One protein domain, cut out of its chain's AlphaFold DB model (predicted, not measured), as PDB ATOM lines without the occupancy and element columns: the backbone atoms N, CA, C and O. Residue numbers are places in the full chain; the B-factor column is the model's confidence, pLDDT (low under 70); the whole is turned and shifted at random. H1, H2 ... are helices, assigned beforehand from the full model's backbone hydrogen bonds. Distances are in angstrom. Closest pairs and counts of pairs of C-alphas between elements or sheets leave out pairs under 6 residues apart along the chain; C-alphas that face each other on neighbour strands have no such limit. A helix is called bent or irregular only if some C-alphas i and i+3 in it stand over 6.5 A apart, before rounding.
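Overview. This is residues 15 to 141 of the 601 residues of the protein "Hypothetical protein" of Paramoeba aestuarina (UniProt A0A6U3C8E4). A long kinked helix, H3, runs through the middle, with H1 crossing one side of it and the helical hairpin of H5 and H6 crossing the other. H4 packs on the last part of H5, while short H2 lies away from the other helices, toward one end of the longest axis. The printed part has 127 residues, with six named helices in the order H1 to H6 and no named strand, so its class is all helix. It is compact, with a radius of gyration of the C-alphas of 14.5 A and spans of 45 by 34 by 26 A.

Arrangement. H1, residues 15 to 28, touches H3, residues 47 to 71, at a steep tilt of 47 degrees, opposite ways; their closest C-alphas, of Val 20 and Ala 58, are 5.0 A apart. H2, residues 34 to 37, touches no helix. H3 is a hub, as is H5, residues 99 to 110; each touches three helices. H3 has a kink of 37 degrees near residue 54 and is irregular, with C-alphas 49 and 52 7.9 A apart. With residues 53 to 61 alone it touches H5, the same way at a steep tilt of 50 degrees; the closest C-alphas, of Ala 57 and Val 103, are 5.2 A apart. H4, residues 84 to 90, touches residues 105 to 110 of H5 alone, the closest C-alphas being those of Ser 84 and Ala 109 at 4.7 A. H5 and H6, residues 123 to 140, form a helical hairpin, opposite ways at a steep tilt of 41 degrees, with the C-alphas of Lys 104 and Val 130 closest at 6.3 A. H6 also touches H3, residues 129 to 133 meeting 60 to 64 alone; the closest C-alphas, of Ile 60 and Val 130, are 6.8 A apart. H1 is apart from H5 and H6. Every O i to N i+4 pair is within hydrogen-bond range in H1, H4, H5 and H6, and 19 of 21 are in H3; H2 is too short for such a pair.

Along the chain. H1 begins at C-alpha 15, (118.923, 145.385, 140.869), and is 19.8 A long. H2 is 4.9 A long. H3, 33.7 A long, ends at C-alpha 71, (123.394, 143.622, 157.469). H4 measures 9.9 A and H5 16.3 A. H6, 25.4 A long, ends at C-alpha 140, (107.468, 126.254, 143.736).

Size, cuts and confidence. The two C-alphas farthest apart, of Gly 39 and Leu 71, are 45.1 A apart. The printed part has no cut. The links H3 to H4 and H5 to H6 are long, 12 residues each; in the latter, residues 112 to 113 pair antiparallel with 116 to 117. The mean pLDDT of the printed part is 93.0, and residue 141 alone is under 70.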
ATOM      1  N   HIS A  15     117.609 145.556 140.246       89.31
ATOM      2  CA  HIS A  15     118.923 145.385 140.869       89.31
ATOM      3  C   HIS A  15     119.305 143.913 141.062       89.31
ATOM      4  O   HIS A  15     120.468 143.570 140.850       89.31
ATOM      5  N   HIS A  16     118.354 143.039 141.416       92.00
ATOM      6  CA  HIS A  16     118.635 141.608 141.482       92.00
ATOM      7  C   HIS A  16     118.915 141.043 140.093       92.00
ATOM      8  O   HIS A  16     119.965 140.441 139.915       92.00
ATOM      9  N   VAL A  17     118.049 141.301 139.105       92.38
ATOM     10  CA  VAL A  17     118.227 140.807 137.726       92.38
ATOM     11  C   VAL A  17     119.590 141.227 137.160       92.38
ATOM     12  O   VAL A  17     120.320 140.397 136.621       92.38
ATOM     13  N   GLN A  18     119.991 142.486 137.368       94.38
ATOM     14  CA  GLN A  18     121.320 142.968 136.990       94.38
ATOM     15  C   GLN A  18     122.443 142.250 137.753       94.38
ATOM     16  O   GLN A  18     123.475 141.931 137.163       94.38
ATOM     17  N   GLY A  19     122.264 141.981 139.050       94.19
ATOM     18  CA  GLY A  19     123.213 141.219 139.861       94.19
ATOM     19  C   GLY A  19     123.384 139.775 139.377       94.19
ATOM     20  O   GLY A  19     124.520 139.347 139.181       94.19
ATOM     21  N   VAL A  20     122.286 139.071 139.074       95.69
ATOM     22  CA  VAL A  20     122.306 137.709 138.508       95.69
ATOM     23  C   VAL A  20     123.027 137.697 137.168       95.69
ATOM     24  O   VAL A  20     123.964 136.924 136.995       95.69
ATOM     25  N   ALA A  21     122.673 138.603 136.251       95.25
ATOM     26  CA  ALA A  21     123.344 138.725 134.958       95.25
ATOM     27  C   ALA A  21     124.851 139.012 135.105       95.25
ATOM     28  O   ALA A  21     125.664 138.473 134.357       95.25
ATOM     29  N   THR A  22     125.234 139.817 136.102       95.88
ATOM     30  CA  THR A  22     126.636 140.145 136.402       95.88
ATOM     31  C   THR A  22     127.404 138.932 136.941       95.88
ATOM     32  O   THR A  22     128.515 138.660 136.491       95.88
ATOM     33  N   VAL A  23     126.821 138.172 137.876       97.06
ATOM     34  CA  VAL A  23     127.452 136.969 138.448       97.06
ATOM     35  C   VAL A  23     127.526 135.840 137.421       97.06
ATOM     36  O   VAL A  23     128.595 135.261 137.244       97.06
ATOM     37  N   ARG A  24     126.446 135.592 136.668       97.12
ATOM     38  CA  ARG A  24     126.441 134.650 135.540       97.12
ATOM     39  C   ARG A  24     127.504 135.024 134.506       97.12
ATOM     40  O   ARG A  24     128.253 134.156 134.078       97.12
ATOM     41  N   GLY A  25     127.630 136.307 134.159       96.50
ATOM     42  CA  GLY A  25     128.652 136.787 133.224       96.50
ATOM     43  C   GLY A  25     130.085 136.458 133.661       96.50
ATOM     44  O   GLY A  25     130.902 136.097 132.814       96.50
ATOM     45  N   ALA A  26     130.367 136.503 134.969       96.75
ATOM     46  CA  ALA A  26     131.651 136.084 135.533       96.75
ATOM     47  C   ALA A  26     131.866 134.556 135.473       96.75
ATOM     48  O   ALA A  26     133.006 134.112 135.344       96.75
ATOM     49  N   TYR A  27     130.802 133.746 135.514       97.94
ATOM     50  CA  TYR A  27     130.896 132.304 135.247       97.94
ATOM     51  C   TYR A  27     131.176 132.035 133.758       97.94
ATOM     52  O   TYR A  27     132.094 131.282 133.436       97.94
ATOM     53  N   SER A  28     130.466 132.712 132.846       96.88
ATOM     54  CA  SER A  28     130.658 132.616 131.387       96.88
ATOM     55  C   SER A  28     132.092 132.916 130.923       96.88
ATOM     56  O   SER A  28     132.531 132.437 129.876       96.88
ATOM     57  N   ASP A  29     132.866 133.697 131.683       96.69
ATOM     58  CA  ASP A  29     134.271 133.984 131.367       96.69
ATOM     59  C   ASP A  29     135.180 132.737 131.411       96.69
ATOM     60  O   ASP A  29     136.230 132.732 130.760       96.69
ATOM     61  N   PHE A  30     134.762 131.650 132.074       97.62
ATOM     62  CA  PHE A  30     135.431 130.345 132.011       97.62
ATOM     63  C   PHE A  30     135.520 129.821 130.568       97.62
ATOM     64  O   PHE A  30     136.621 129.579 130.069       97.62
ATOM     65  N   TRP A  31     134.401 129.745 129.840       97.81
ATOM     66  CA  TRP A  31     134.374 129.254 128.451       97.81
ATOM     67  C   TRP A  31     135.080 130.193 127.458       97.81
ATOM     68  O   TRP A  31     135.563 129.753 126.412       97.81
ATOM     69  N   LYS A  32     135.249 131.476 127.808       96.44
ATOM     70  CA  LYS A  32     136.015 132.455 127.010       96.44
ATOM     71  C   LYS A  32     137.539 132.294 127.138       96.44
ATOM     72  O   LYS A  32     138.276 132.993 126.431       96.44
ATOM     73  N   ASN A  33     138.029 131.393 127.998       96.56
ATOM     74  CA  ASN A  33     139.458 131.158 128.221       96.56
ATOM     75  C   ASN A  33     140.209 130.861 126.907       96.56
ATOM     76  O   ASN A  33     139.749 130.119 126.033       96.56
ATOM     77  N   ILE A  34     141.414 131.426 126.775       95.00
ATOM     78  CA  ILE A  34     142.262 131.260 125.589       95.00
ATOM     79  C   ILE A  34     142.578 129.792 125.271       95.00
ATOM     80  O   ILE A  34     142.695 129.459 124.097       95.00
ATOM     81  N   LYS A  35     142.665 128.913 126.280       96.88
ATOM     82  CA  LYS A  35     142.871 127.471 126.095       96.88
ATOM     83  C   LYS A  35     141.778 126.844 125.223       96.88
ATOM     84  O   LYS A  35     142.093 126.251 124.193       96.88
ATOM     85  N   PHE A  36     140.512 127.046 125.597       97.12
ATOM     86  CA  PHE A  36     139.350 126.537 124.865       97.12
ATOM     87  C   PHE A  36     139.255 127.188 123.480       97.12
ATOM     88  O   PHE A  36     139.186 126.500 122.464       97.12
ATOM     89  N   ARG A  37     139.409 128.518 123.404       95.19
ATOM     90  CA  ARG A  37     139.410 129.271 122.132       95.19
ATOM     91  C   ARG A  37     140.535 128.890 121.161       95.19
ATOM     92  O   ARG A  37     140.457 129.234 119.981       95.19
ATOM     93  N   LYS A  38     141.608 128.250 121.637       95.50
ATOM     94  CA  LYS A  38     142.720 127.741 120.818       95.50
ATOM     95  C   LYS A  38     142.674 126.226 120.599       95.50
ATOM     96  O   LYS A  38     143.543 125.723 119.892       95.50
ATOM     97  N   GLY A  39     141.698 125.519 121.174       94.81
ATOM     98  CA  GLY A  39     141.621 124.057 121.126       94.81
ATOM     99  C   GLY A  39     142.806 123.363 121.806       94.81
ATOM    100  O   GLY A  39     143.190 122.272 121.401       94.81
ATOM    101  N   TRP A  40     143.433 124.013 122.795       96.69
ATOM    102  CA  TRP A  40     144.502 123.413 123.611       96.69
ATOM    103  C   TRP A  40     143.959 122.540 124.740       96.69
ATOM    104  O   TRP A  40     144.698 121.754 125.323       96.69
ATOM    105  N   ASP A  41     142.691 122.747 125.072       97.12
ATOM    106  CA  ASP A  41     141.960 122.143 126.172       97.12
ATOM    107  C   ASP A  41     140.474 122.149 125.776       97.12
ATOM    108  O   ASP A  41     140.081 122.929 124.896       97.12
ATOM    109  N   ALA A  42     139.650 121.327 126.417       95.50
ATOM    110  CA  ALA A  42     138.203 121.299 126.202       95.50
ATOM    111  C   ALA A  42     137.488 121.199 127.559       95.50
ATOM    112  O   ALA A  42     137.921 120.407 128.395       95.50
ATOM    113  N   PRO A  43     136.428 121.988 127.810       96.38
ATOM    114  CA  PRO A  43     135.680 121.880 129.054       96.38
ATOM    115  C   PRO A  43     134.906 120.553 129.079       96.38
ATOM    116  O   PRO A  43     134.477 120.066 128.032       96.38
ATOM    117  N   LEU A  44     134.709 119.975 130.268       96.25
ATOM    118  CA  LEU A  44     133.967 118.712 130.436       96.25
ATOM    119  C   LEU A  44     132.482 118.828 130.054       96.25
ATOM    120  O   LEU A  44     131.856 117.827 129.721       96.25
ATOM    121  N   PHE A  45     131.941 120.045 130.101       96.38
ATOM    122  CA  PHE A  45     130.565 120.400 129.773       96.38
ATOM    123  C   PHE A  45     130.542 121.763 129.062       96.38
ATOM    124  O   PHE A  45     131.372 122.648 129.313       96.38
ATOM    125  N   SER A  46     129.601 121.939 128.140       96.00
ATOM    126  CA  SER A  46     129.391 123.207 127.439       96.00
ATOM    127  C   SER A  46     128.683 124.233 128.327       96.00
ATOM    128  O   SER A  46     127.946 123.876 129.243       96.00
ATOM    129  N   GLU A  47     128.881 125.524 128.038       96.31
ATOM    130  CA  GLU A  47     128.166 126.615 128.721       96.31
ATOM    131  C   GLU A  47     126.650 126.459 128.560       96.31
ATOM    132  O   GLU A  47     125.897 126.676 129.504       96.31
ATOM    133  N   GLU A  48     126.211 126.026 127.371       93.00
ATOM    134  CA  GLU A  48     124.802 125.803 127.069       93.00
ATOM    135  C   GLU A  48     124.194 124.739 127.991       93.00
ATOM    136  O   GLU A  48     123.145 124.994 128.571       93.00
ATOM    137  N   GLU A  49     124.837 123.578 128.164       92.62
ATOM    138  CA  GLU A  49     124.317 122.469 128.986       92.62
ATOM    139  C   GLU A  49     124.059 122.857 130.445       92.62
ATOM    140  O   GLU A  49     123.118 122.345 131.047       92.62
ATOM    141  N   VAL A  50     124.858 123.767 131.008       96.25
ATOM    142  CA  VAL A  50     124.774 124.150 132.428       96.25
ATOM    143  C   VAL A  50     124.167 125.530 132.669       96.25
ATOM    144  O   VAL A  50     124.105 125.953 133.822       96.25
ATOM    145  N   ASP A  51     123.688 126.235 131.638       94.00
ATOM    146  CA  ASP A  51     123.294 127.649 131.753       94.00
ATOM    147  C   ASP A  51     122.234 127.903 132.836       94.00
ATOM    148  O   ASP A  51     122.306 128.894 133.560       94.00
ATOM    149  N   ILE A  52     121.281 126.980 132.999       92.19
ATOM    150  CA  ILE A  52     120.251 127.051 134.049       92.19
ATOM    151  C   ILE A  52     120.877 126.917 135.445       92.19
ATOM    152  O   ILE A  52     120.545 127.694 136.337       92.19
ATOM    153  N   LEU A  53     121.828 125.995 135.629       95.69
ATOM    154  CA  LEU A  53     122.526 125.798 136.907       95.69
ATOM    155  C   LEU A  53     123.413 127.008 137.252       95.69
ATOM    156  O   LEU A  53     123.503 127.414 138.411       95.69
ATOM    157  N   LEU A  54     124.040 127.624 136.241       96.94
ATOM    158  CA  LEU A  54     124.784 128.878 136.387       96.94
ATOM    159  C   LEU A  54     123.862 130.039 136.787       96.94
ATOM    160  O   LEU A  54     124.218 130.834 137.657       96.94
ATOM    161  N   GLU A  55     122.680 130.138 136.175       95.31
ATOM    162  CA  GLU A  55     121.676 131.164 136.470       95.31
ATOM    163  C   GLU A  55     121.093 130.993 137.889       95.31
ATOM    164  O   GLU A  55     121.050 131.968 138.643       95.31
ATOM    165  N   GLN A  56     120.788 129.760 138.316       95.19
ATOM    166  CA  GLN A  56     120.398 129.419 139.696       95.19
ATOM    167  C   GLN A  56     121.491 129.785 140.714       95.19
ATOM    168  O   GLN A  56     121.232 130.499 141.686       95.19
ATOM    169  N   ALA A  57     122.742 129.371 140.482       97.44
ATOM    170  CA  ALA A  57     123.856 129.716 141.366       97.44
ATOM    171  C   ALA A  57     124.080 131.239 141.449       97.44
ATOM    172  O   ALA A  57     124.362 131.778 142.523       97.44
ATOM    173  N   ALA A  58     123.925 131.959 140.333       97.00
ATOM    174  CA  ALA A  58     124.014 133.416 140.290       97.00
ATOM    175  C   ALA A  58     122.857 134.107 141.039       97.00
ATOM    176  O   ALA A  58     123.084 135.121 141.712       97.00
ATOM    177  N   ALA A  59     121.642 133.550 140.988       95.00
ATOM    178  CA  ALA A  59     120.491 134.006 141.766       95.00
ATOM    179  C   ALA A  59     120.733 133.859 143.277       95.00
ATOM    180  O   ALA A  59     120.609 134.840 144.020       95.00
ATOM    181  N   ILE A  60     121.181 132.681 143.725       95.19
ATOM    182  CA  ILE A  60     121.496 132.409 145.136       95.19
ATOM    183  C   ILE A  60     122.599 133.349 145.641       95.19
ATOM    184  O   ILE A  60     122.411 134.036 146.648       95.19
ATOM    185  N   VAL A  61     123.723 133.467 144.920       96.00
ATOM    186  CA  VAL A  61     124.826 134.378 145.289       96.00
ATOM    187  C   VAL A  61     124.350 135.827 145.385       96.00
ATOM    188  O   VAL A  61     124.720 136.535 146.322       96.00
ATOM    189  N   THR A  62     123.518 136.286 144.449       94.69
ATOM    190  CA  THR A  62     123.010 137.667 144.456       94.69
ATOM    191  C   THR A  62     122.026 137.903 145.607       94.69
ATOM    192  O   THR A  62     122.019 138.987 146.189       94.69
ATOM    193  N   THR A  63     121.242 136.891 145.992       93.00
ATOM    194  CA  THR A  63     120.374 136.933 147.183       93.00
ATOM    195  C   THR A  63     121.203 137.034 148.463       93.00
ATOM    196  O   THR A  63     120.970 137.929 149.275       93.00
ATOM    197  N   ILE A  64     122.235 136.193 148.605       93.12
ATOM    198  CA  ILE A  64     123.162 136.223 149.746       93.12
ATOM    199  C   ILE A  64     123.891 137.575 149.826       93.12
ATOM    200  O   ILE A  64     123.987 138.152 150.905       93.12
ATOM    201  N   ARG A  65     124.353 138.132 148.696       92.62
ATOM    202  CA  ARG A  65     124.984 139.467 148.655       92.62
ATOM    203  C   ARG A  65     124.033 140.572 149.107       92.62
ATOM    204  O   ARG A  65     124.389 141.323 150.004       92.62
ATOM    205  N   ALA A  66     122.815 140.620 148.567       90.94
ATOM    206  CA  ALA A  66     121.817 141.611 148.971       90.94
ATOM    207  C   ALA A  66     121.448 141.506 150.465       90.94
ATOM    208  O   ALA A  66     121.173 142.518 151.107       90.94
ATOM    209  N   TYR A  67     121.469 140.292 151.026       89.62
ATOM    210  CA  TYR A  67     121.283 140.067 152.455       89.62
ATOM    211  C   TYR A  67     122.460 140.600 153.297       89.62
ATOM    212  O   TYR A  67     122.242 141.267 154.310       89.62
ATOM    213  N   LEU A  68     123.705 140.367 152.869       88.69
ATOM    214  CA  LEU A  68     124.908 140.859 153.555       88.69
ATOM    215  C   LEU A  68     125.040 142.386 153.472       88.69
ATOM    216  O   LEU A  68     125.266 143.020 154.500       88.69
ATOM    217  N   ASP A  69     124.787 142.980 152.302       88.81
ATOM    218  CA  ASP A  69     124.751 144.437 152.097       88.81
ATOM    219  C   ASP A  69     123.706 145.123 153.005       88.81
ATOM    220  O   ASP A  69     123.858 146.292 153.373       88.81
ATOM    221  N   ALA A  70     122.630 144.411 153.370       88.50
ATOM    222  CA  ALA A  70     121.593 144.886 154.286       88.50
ATOM    223  C   ALA A  70     121.963 144.726 155.774       88.50
ATOM    224  O   ALA A  70     121.467 145.494 156.599       88.50
ATOM    225  N   LEU A  71     122.827 143.763 156.122       88.06
ATOM    226  CA  LEU A  71     123.394 143.622 157.469       88.06
ATOM    227  C   LEU A  71     124.512 144.634 157.739       88.06
ATOM    228  O   LEU A  71     124.566 145.207 158.827       88.06
ATOM    229  N   ASP A  72     125.403 144.838 156.769       87.94
ATOM    230  CA  ASP A  72     126.548 145.738 156.877       87.94
ATOM    231  C   ASP A  72     126.770 146.485 155.556       87.94
ATOM    232  O   ASP A  72     127.315 145.955 154.594       87.94
ATOM    233  N   HIS A  73     126.408 147.769 155.522       84.75
ATOM    234  CA  HIS A  73     126.599 148.628 154.347       84.75
ATOM    235  C   HIS A  73     128.079 148.903 153.995       84.75
ATOM    236  O   HIS A  73     128.362 149.573 152.994       84.75
ATOM    237  N   THR A  74     129.030 148.459 154.825       84.19
ATOM    238  CA  THR A  74     130.468 148.510 154.527       84.19
ATOM    239  C   THR A  74     130.972 147.267 153.794       84.19
ATOM    240  O   THR A  74     132.005 147.368 153.121       84.19
ATOM    241  N   PHE A  75     130.217 146.159 153.828       79.06
ATOM    242  CA  PHE A  75     130.463 144.961 153.026       79.06
ATOM    243  C   PHE A  75     130.457 145.336 151.541       79.06
ATOM    244  O   PHE A  75     129.500 145.920 151.032       79.06
ATOM    245  N   LYS A  76     131.557 145.052 150.833       76.06
ATOM    246  CA  LYS A  76     131.680 145.302 149.384       76.06
ATOM    247  C   LYS A  76     132.563 144.251 148.738       76.06
ATOM    248  O   LYS A  76     133.772 144.443 148.569       76.06
ATOM    249  N   MET A  77     131.930 143.163 148.308       75.19
ATOM    250  CA  MET A  77     132.598 142.077 147.596       75.19
ATOM    251  C   MET A  77     133.227 142.591 146.291       75.19
ATOM    252  O   MET A  77     132.536 142.972 145.348       75.19
ATOM    253  N   ARG A  78     134.564 142.644 146.253       79.75
ATOM    254  CA  ARG A  78     135.318 143.316 145.177       79.75
ATOM    255  C   ARG A  78     135.410 142.512 143.880       79.75
ATOM    256  O   ARG A  78     135.641 143.098 142.829       79.75
ATOM    257  N   VAL A  79     135.278 141.190 143.967       84.62
ATOM    258  CA  VAL A  79     135.405 140.259 142.839       84.62
ATOM    259  C   VAL A  79     134.049 139.610 142.607       84.62
ATOM    260  O   VAL A  79     133.503 138.971 143.503       84.62
ATOM    261  N   GLN A  80     133.493 139.782 141.408       91.94
ATOM    262  CA  GLN A  80     132.123 139.357 141.103       91.94
ATOM    263  C   GLN A  80     131.960 137.830 141.053       91.94
ATOM    264  O   GLN A  80     130.883 137.354 141.408       91.94
ATOM    265  N   GLY A  81     133.013 137.088 140.685       92.94
ATOM    266  CA  GLY A  81     133.033 135.618 140.630       92.94
ATOM    267  C   GLY A  81     133.724 134.907 141.805       92.94
ATOM    268  O   GLY A  81     133.701 133.687 141.852       92.94
ATOM    269  N   GLY A  82     134.342 135.614 142.762       94.19
ATOM    270  CA  GLY A  82     135.113 134.963 143.839       94.19
ATOM    271  C   GLY A  82     136.173 133.989 143.298       94.19
ATOM    272  O   GLY A  82     136.973 134.379 142.451       94.19
ATOM    273  N   SER A  83     136.134 132.736 143.760       96.56
ATOM    274  CA  SER A  83     136.936 131.598 143.279       96.56
ATOM    275  C   SER A  83     136.140 130.612 142.402       96.56
ATOM    276  O   SER A  83     136.472 129.428 142.320       96.56
ATOM    277  N   SER A  84     135.046 131.058 141.767       97.12
ATOM    278  CA  SER A  84     134.218 130.206 140.896       97.12
ATOM    279  C   SER A  84     134.982 129.675 139.683       97.12
ATOM    280  O   SER A  84     134.678 128.598 139.182       97.12
ATOM    281  N   PHE A  85     135.965 130.437 139.198       95.94
ATOM    282  CA  PHE A  85     136.750 130.093 138.020       95.94
ATOM    283  C   PHE A  85     137.657 128.890 138.292       95.94
ATOM    284  O   PHE A  85     137.700 127.972 137.482       95.94
ATOM    285  N   GLU A  86     138.336 128.872 139.441       97.12
ATOM    286  CA  GLU A  86     139.133 127.738 139.912       97.12
ATOM    287  C   GLU A  86     138.259 126.494 140.097       97.12
ATOM    288  O   GLU A  86     138.598 125.437 139.577       97.12
ATOM    289  N   TYR A  87     137.092 126.638 140.734       97.75
ATOM    290  CA  TYR A  87     136.142 125.536 140.895       97.75
ATOM    291  C   TYR A  87     135.720 124.916 139.551       97.75
ATOM    292  O   TYR A  87     135.775 123.700 139.403       97.75
ATOM    293  N   LEU A  88     135.382 125.726 138.540       97.75
ATOM    294  CA  LEU A  88     135.013 125.219 137.208       97.75
ATOM    295  C   LEU A  88     136.163 124.479 136.488       97.75
ATOM    296  O   LEU A  88     135.894 123.681 135.592       97.75
ATOM    297  N   TRP A  89     137.427 124.697 136.880       97.12
ATOM    298  CA  TRP A  89     138.577 123.886 136.438       97.12
ATOM    299  C   TRP A  89     138.779 122.596 137.249       97.12
ATOM    300  O   TRP A  89     139.447 121.688 136.758       97.12
ATOM    301  N   GLU A  90     138.258 122.529 138.476       97.38
ATOM    302  CA  GLU A  90     138.423 121.406 139.409       97.38
ATOM    303  C   GLU A  90     137.266 120.392 139.371       97.38
ATOM    304  O   GLU A  90     137.457 119.261 139.813       97.38
ATOM    305  N   VAL A  91     136.093 120.762 138.839       97.62
ATOM    306  CA  VAL A  91     134.966 119.834 138.630       97.62
ATOM    307  C   VAL A  91     135.410 118.656 137.757       97.62
ATOM    308  O   VAL A  91     135.832 118.846 136.621       97.62
ATOM    309  N   ASP A  92     135.275 117.437 138.282       96.81
ATOM    310  CA  ASP A  92     135.642 116.169 137.637       96.81
ATOM    311  C   ASP A  92     134.429 115.282 137.283       96.81
ATOM    312  O   ASP A  92     134.583 114.188 136.734       96.81
ATOM    313  N   TYR A  93     133.219 115.774 137.558       96.69
ATOM    314  CA  TYR A  93     131.936 115.120 137.303       96.69
ATOM    315  C   TYR A  93     131.073 115.936 136.330       96.69
ATOM    316  O   TYR A  93     131.333 117.106 136.066       96.69
ATOM    317  N   ASN A  94     130.022 115.323 135.786       94.75
ATOM    318  CA  ASN A  94     129.054 116.020 134.942       94.75
ATOM    319  C   ASN A  94     128.036 116.782 135.820       94.75
ATOM    320  O   ASN A  94     127.289 116.137 136.563       94.75
ATOM    321  N   PRO A  95     127.933 118.123 135.722       96.56
ATOM    322  CA  PRO A  95     126.984 118.915 136.509       96.56
ATOM    323  C   PRO A  95     125.520 118.497 136.359       96.56
ATOM    324  O   PRO A  95     124.735 118.687 137.282       96.56
ATOM    325  N   LEU A  96     125.145 117.908 135.219       92.12
ATOM    326  CA  LEU A  96     123.781 117.433 134.975       92.12
ATOM    327  C   LEU A  96     123.416 116.181 135.781       92.12
ATOM    328  O   LEU A  96     122.228 115.892 135.923       92.12
ATOM    329  N   ASP A  97     124.404 115.438 136.288       92.56
ATOM    330  CA  ASP A  97     124.174 114.228 137.077       92.56
ATOM    331  C   ASP A  97     124.004 114.527 138.574       92.56
ATOM    332  O   ASP A  97     123.183 113.889 139.230       92.56
ATOM    333  N   GLU A  98     124.676 115.564 139.089       95.31
ATOM    334  CA  GLU A  98     124.540 116.043 140.474       95.31
ATOM    335  C   GLU A  98     124.261 117.569 140.533       95.31
ATOM    336  O   GLU A  98     125.040 118.327 141.122       95.31
ATOM    337  N   PRO A  99     123.141 118.069 139.964       94.75
ATOM    338  CA  PRO A  99     122.911 119.507 139.764       94.75
ATOM    339  C   PRO A  99     122.865 120.308 141.071       94.75
ATOM    340  O   PRO A  99     123.462 121.379 141.166       94.75
ATOM    341  N   LYS A 100     122.229 119.765 142.120       95.31
ATOM    342  CA  LYS A 100     122.166 120.409 143.445       95.31
ATOM    343  C   LYS A 100     123.551 120.550 144.081       95.31
ATOM    344  O   LYS A 100     123.830 121.565 144.713       95.31
ATOM    345  N   ARG A 101     124.441 119.571 143.875       96.44
ATOM    346  CA  ARG A 101     125.833 119.633 144.339       96.44
ATOM    347  C   ARG A 101     126.623 120.674 143.554       96.44
ATOM    348  O   ARG A 101     127.268 121.508 144.182       96.44
ATOM    349  N   PHE A 102     126.506 120.678 142.225       97.69
ATOM    350  CA  PHE A 102     127.182 121.655 141.372       97.69
ATOM    351  C   PHE A 102     126.798 123.096 141.729       97.69
ATOM    352  O   PHE A 102     127.672 123.923 141.977       97.69
ATOM    353  N   VAL A 103     125.497 123.389 141.856       97.25
ATOM    354  CA  VAL A 103     125.013 124.714 142.284       97.25
ATOM    355  C   VAL A 103     125.563 125.075 143.669       97.25
ATOM    356  O   VAL A 103     126.078 126.177 143.857       97.25
ATOM    357  N   LYS A 104     125.524 124.149 144.635       97.44
ATOM    358  CA  LYS A 104     126.003 124.374 146.009       97.44
ATOM    359  C   LYS A 104     127.503 124.655 146.077       97.44
ATOM    360  O   LYS A 104     127.918 125.622 146.715       97.44
ATOM    361  N   GLU A 105     128.321 123.841 145.417       97.94
ATOM    362  CA  GLU A 105     129.775 124.013 145.369       97.94
ATOM    363  C   GLU A 105     130.169 125.292 144.602       97.94
ATOM    364  O   GLU A 105     131.015 126.047 145.088       97.94
ATOM    365  N   LEU A 106     129.486 125.615 143.495       98.19
ATOM    366  CA  LEU A 106     129.681 126.861 142.742       98.19
ATOM    367  C   LEU A 106     129.336 128.108 143.575       98.19
ATOM    368  O   LEU A 106     130.105 129.074 143.586       98.19
ATOM    369  N   VAL A 107     128.225 128.094 144.322       97.81
ATOM    370  CA  VAL A 107     127.858 129.179 145.256       97.81
ATOM    371  C   VAL A 107     128.937 129.355 146.330       97.81
ATOM    372  O   VAL A 107     129.365 130.482 146.586       97.81
ATOM    373  N   HIS A 108     129.442 128.263 146.921       97.69
ATOM    374  CA  HIS A 108     130.544 128.332 147.891       97.69
ATOM    375  C   HIS A 108     131.824 128.906 147.283       97.69
ATOM    376  O   HIS A 108     132.456 129.751 147.912       97.69
ATOM    377  N   ALA A 109     132.205 128.477 146.079       97.62
ATOM    378  CA  ALA A 109     133.388 128.976 145.381       97.62
ATOM    379  C   ALA A 109     133.276 130.482 145.080       97.62
ATOM    380  O   ALA A 109     134.213 131.243 145.316       97.62
ATOM    381  N   THR A 110     132.094 130.939 144.667       97.25
ATOM    382  CA  THR A 110     131.806 132.354 144.371       97.25
ATOM    383  C   THR A 110     131.825 133.258 145.610       97.25
ATOM    384  O   THR A 110     132.047 134.467 145.508       97.25
ATOM    385  N   LEU A 111     131.608 132.680 146.795       96.44
ATOM    386  CA  LEU A 111     131.669 133.356 148.096       96.44
ATOM    387  C   LEU A 111     133.018 133.161 148.820       96.44
ATOM    388  O   LEU A 111     133.154 133.536 149.991       96.44
ATOM    389  N   ARG A 112     134.020 132.600 148.131       95.69
ATOM    390  CA  ARG A 112     135.404 132.476 148.600       95.69
ATOM    391  C   ARG A 112     136.356 133.397 147.837       95.69
ATOM    392  O   ARG A 112     136.131 133.744 146.681       95.69
ATOM    393  N   ASP A 113     137.425 133.780 148.521       93.38
ATOM    394  CA  ASP A 113     138.630 134.387 147.971       93.38
ATOM    395  C   ASP A 113     139.870 133.547 148.351       93.38
ATOM    396  O   ASP A 113     139.779 132.512 149.019       93.38
ATOM    397  N   ALA A 114     141.063 134.014 147.971       91.19
ATOM    398  CA  ALA A 114     142.335 133.345 148.268       91.19
ATOM    399  C   ALA A 114     142.676 133.206 149.777       91.19
ATOM    400  O   ALA A 114     143.712 132.635 150.118       91.19
ATOM    401  N   LYS A 115     141.853 133.742 150.689       92.62
ATOM    402  CA  LYS A 115     141.989 133.637 152.151       92.62
ATOM    403  C   LYS A 115     140.874 132.810 152.803       92.62
ATOM    404  O   LYS A 115     140.929 132.603 154.016       92.62
ATOM    405  N   GLY A 116     139.898 132.321 152.038       94.31
ATOM    406  CA  GLY A 116     138.759 131.547 152.531       94.31
ATOM    407  C   GLY A 116     137.431 132.217 152.196       94.31
ATOM    408  O   GLY A 116     137.287 132.822 151.144       94.31
ATOM    409  N   TYR A 117     136.429 132.090 153.064       94.50
ATOM    410  CA  TYR A 117     135.140 132.755 152.851       94.50
ATOM    411  C   TYR A 117     135.233 134.266 153.093       94.50
ATOM    412  O   TYR A 117     135.837 134.714 154.072       94.50
ATOM    413  N   VAL A 118     134.589 135.044 152.220       90.06
ATOM    414  CA  VAL A 118     134.616 136.511 152.267       90.06
ATOM    415  C   VAL A 118     134.008 137.029 153.578       90.06
ATOM    416  O   VAL A 118     132.913 136.635 153.973       90.06
ATOM    417  N   GLU A 119     134.744 137.920 154.251       80.31
ATOM    418  CA  GLU A 119     134.289 138.749 155.386       80.31
ATOM    419  C   GLU A 119     133.603 137.981 156.541       80.31
ATOM    420  O   GLU A 119     132.706 138.482 157.210       80.31
ATOM    421  N   GLY A 120     134.072 136.761 156.830       82.19
ATOM    422  CA  GLY A 120     133.614 135.980 157.989       82.19
ATOM    423  C   GLY A 120     132.352 135.150 157.749       82.19
ATOM    424  O   GLY A 120     131.828 134.555 158.695       82.19
ATOM    425  N   LEU A 121     131.895 135.049 156.495       90.88
ATOM    426  CA  LEU A 121     130.944 134.023 156.076       90.88
ATOM    427  C   LEU A 121     131.410 132.625 156.515       90.88
ATOM    428  O   LEU A 121     132.600 132.305 156.523       90.88
ATOM    429  N   ARG A 122     130.451 131.773 156.881       93.81
ATOM    430  CA  ARG A 122     130.702 130.399 157.330       93.81
ATOM    431  C   ARG A 122     129.952 129.413 156.438       93.81
ATOM    432  O   ARG A 122     128.855 129.706 155.964       93.81
ATOM    433  N   ALA A 123     130.542 128.237 156.229       95.69
ATOM    434  CA  ALA A 123     129.994 127.212 155.341       95.69
ATOM    435  C   ALA A 123     128.600 126.722 155.773       95.69
ATOM    436  O   ALA A 123     127.772 126.438 154.917       95.69
ATOM    437  N   ASP A 124     128.333 126.645 157.082       95.12
ATOM    438  CA  ASP A 124     127.034 126.248 157.643       95.12
ATOM    439  C   ASP A 124     125.922 127.244 157.292       95.12
ATOM    440  O   ASP A 124     124.828 126.830 156.920       95.12
ATOM    441  N   ILE A 125     126.222 128.546 157.334       90.44
ATOM    442  CA  ILE A 125     125.287 129.608 156.942       90.44
ATOM    443  C   ILE A 125     124.976 129.512 155.443       90.44
ATOM    444  O   ILE A 125     123.810 129.493 155.065       90.44
ATOM    445  N   ILE A 126     126.003 129.411 154.591       94.50
ATOM    446  CA  ILE A 126     125.810 129.319 153.134       94.50
ATOM    447  C   ILE A 126     125.061 128.031 152.763       94.50
ATOM    448  O   ILE A 126     124.167 128.088 151.927       94.50
ATOM    449  N   ASN A 127     125.365 126.898 153.408       95.50
ATOM    450  CA  ASN A 127     124.618 125.653 153.216       95.50
ATOM    451  C   ASN A 127     123.127 125.852 153.504       95.50
ATOM    452  O   ASN A 127     122.324 125.563 152.632       95.50
ATOM    453  N   ALA A 128     122.772 126.417 154.664       91.56
ATOM    454  CA  ALA A 128     121.374 126.667 155.013       91.56
ATOM    455  C   ALA A 128     120.660 127.578 153.994       91.56
ATOM    456  O   ALA A 128     119.530 127.288 153.620       91.56
ATOM    457  N   PHE A 129     121.326 128.626 153.493       90.38
ATOM    458  CA  PHE A 129     120.777 129.489 152.436       90.38
ATOM    459  C   PHE A 129     120.579 128.763 151.099       90.38
ATOM    460  O   PHE A 129     119.570 128.983 150.435       90.38
ATOM    461  N   VAL A 130     121.543 127.935 150.681       94.62
ATOM    462  CA  VAL A 130     121.446 127.153 149.438       94.62
ATOM    463  C   VAL A 130     120.338 126.110 149.555       94.62
ATOM    464  O   VAL A 130     119.525 125.993 148.645       94.62
ATOM    465  N   ASP A 131     120.288 125.390 150.673       94.25
ATOM    466  CA  ASP A 131     119.324 124.316 150.903       94.25
ATOM    467  C   ASP A 131     117.891 124.884 150.990       94.25
ATOM    468  O   ASP A 131     117.025 124.411 150.261       94.25
ATOM    469  N   GLU A 132     117.659 125.988 151.722       91.38
ATOM    470  CA  GLU A 132     116.361 126.700 151.746       91.38
ATOM    471  C   GLU A 132     115.932 127.184 150.346       91.38
ATOM    472  O   GLU A 132     114.752 127.131 149.996       91.38
ATOM    473  N   PHE A 133     116.873 127.666 149.523       90.88
ATOM    474  CA  PHE A 133     116.562 128.151 148.176       90.88
ATOM    475  C   PHE A 133     116.215 127.003 147.219       90.88
ATOM    476  O   PHE A 133     115.228 127.101 146.493       90.88
ATOM    477  N   LEU A 134     116.990 125.913 147.237       90.88
ATOM    478  CA  LEU A 134     116.756 124.737 146.393       90.88
ATOM    479  C   LEU A 134     115.461 124.012 146.783       90.88
ATOM    480  O   LEU A 134     114.659 123.706 145.906       90.88
ATOM    481  N   GLU A 135     115.203 123.818 148.081       90.31
ATOM    482  CA  GLU A 135     113.924 123.282 148.567       90.31
ATOM    483  C   GLU A 135     112.752 124.180 148.153       90.31
ATOM    484  O   GLU A 135     111.664 123.694 147.842       90.31
ATOM    485  N   ARG A 136     112.940 125.504 148.119       85.50
ATOM    486  CA  ARG A 136     111.892 126.423 147.672       85.50
ATOM    487  C   ARG A 136     111.650 126.359 146.168       85.50
ATOM    488  O   ARG A 136     110.493 126.491 145.780       85.50
ATOM    489  N   GLU A 137     112.675 126.187 145.336       83.56
ATOM    490  CA  GLU A 137     112.466 125.951 143.902       83.56
ATOM    491  C   GLU A 137     111.726 124.628 143.680       83.56
ATOM    492  O   GLU A 137     110.674 124.661 143.047       83.56
ATOM    493  N   ASP A 138     112.154 123.529 144.315       82.56
ATOM    494  CA  ASP A 138     111.460 122.228 144.258       82.56
ATOM    495  C   ASP A 138     109.962 122.339 144.631       82.56
ATOM    496  O   ASP A 138     109.106 121.729 143.997       82.56
ATOM    497  N   ASN A 139     109.630 123.128 145.662       80.38
ATOM    498  CA  ASN A 139     108.251 123.327 146.136       80.38
ATOM    499  C   ASN A 139     107.435 124.352 145.323       80.38
ATOM    500  O   ASN A 139     106.223 124.468 145.524       80.38
ATOM    501  N   ASN A 140     108.086 125.155 144.481       74.00
ATOM    502  CA  ASN A 140     107.468 126.254 143.736       74.00
ATOM    503  C   ASN A 140     107.519 126.032 142.213       74.00
ATOM    504  O   ASN A 140     106.972 126.844 141.460       74.00
ATOM    505  N   GLU A 141     108.120 124.930 141.753       65.81
ATOM    506  CA  GLU A 141     107.777 124.336 140.465       65.81
ATOM    507  C   GLU A 141     106.264 124.049 140.436       65.81
ATOM    508  O   GLU A 141     105.705 123.516 141.401       65.81
TER     509      GLU A 141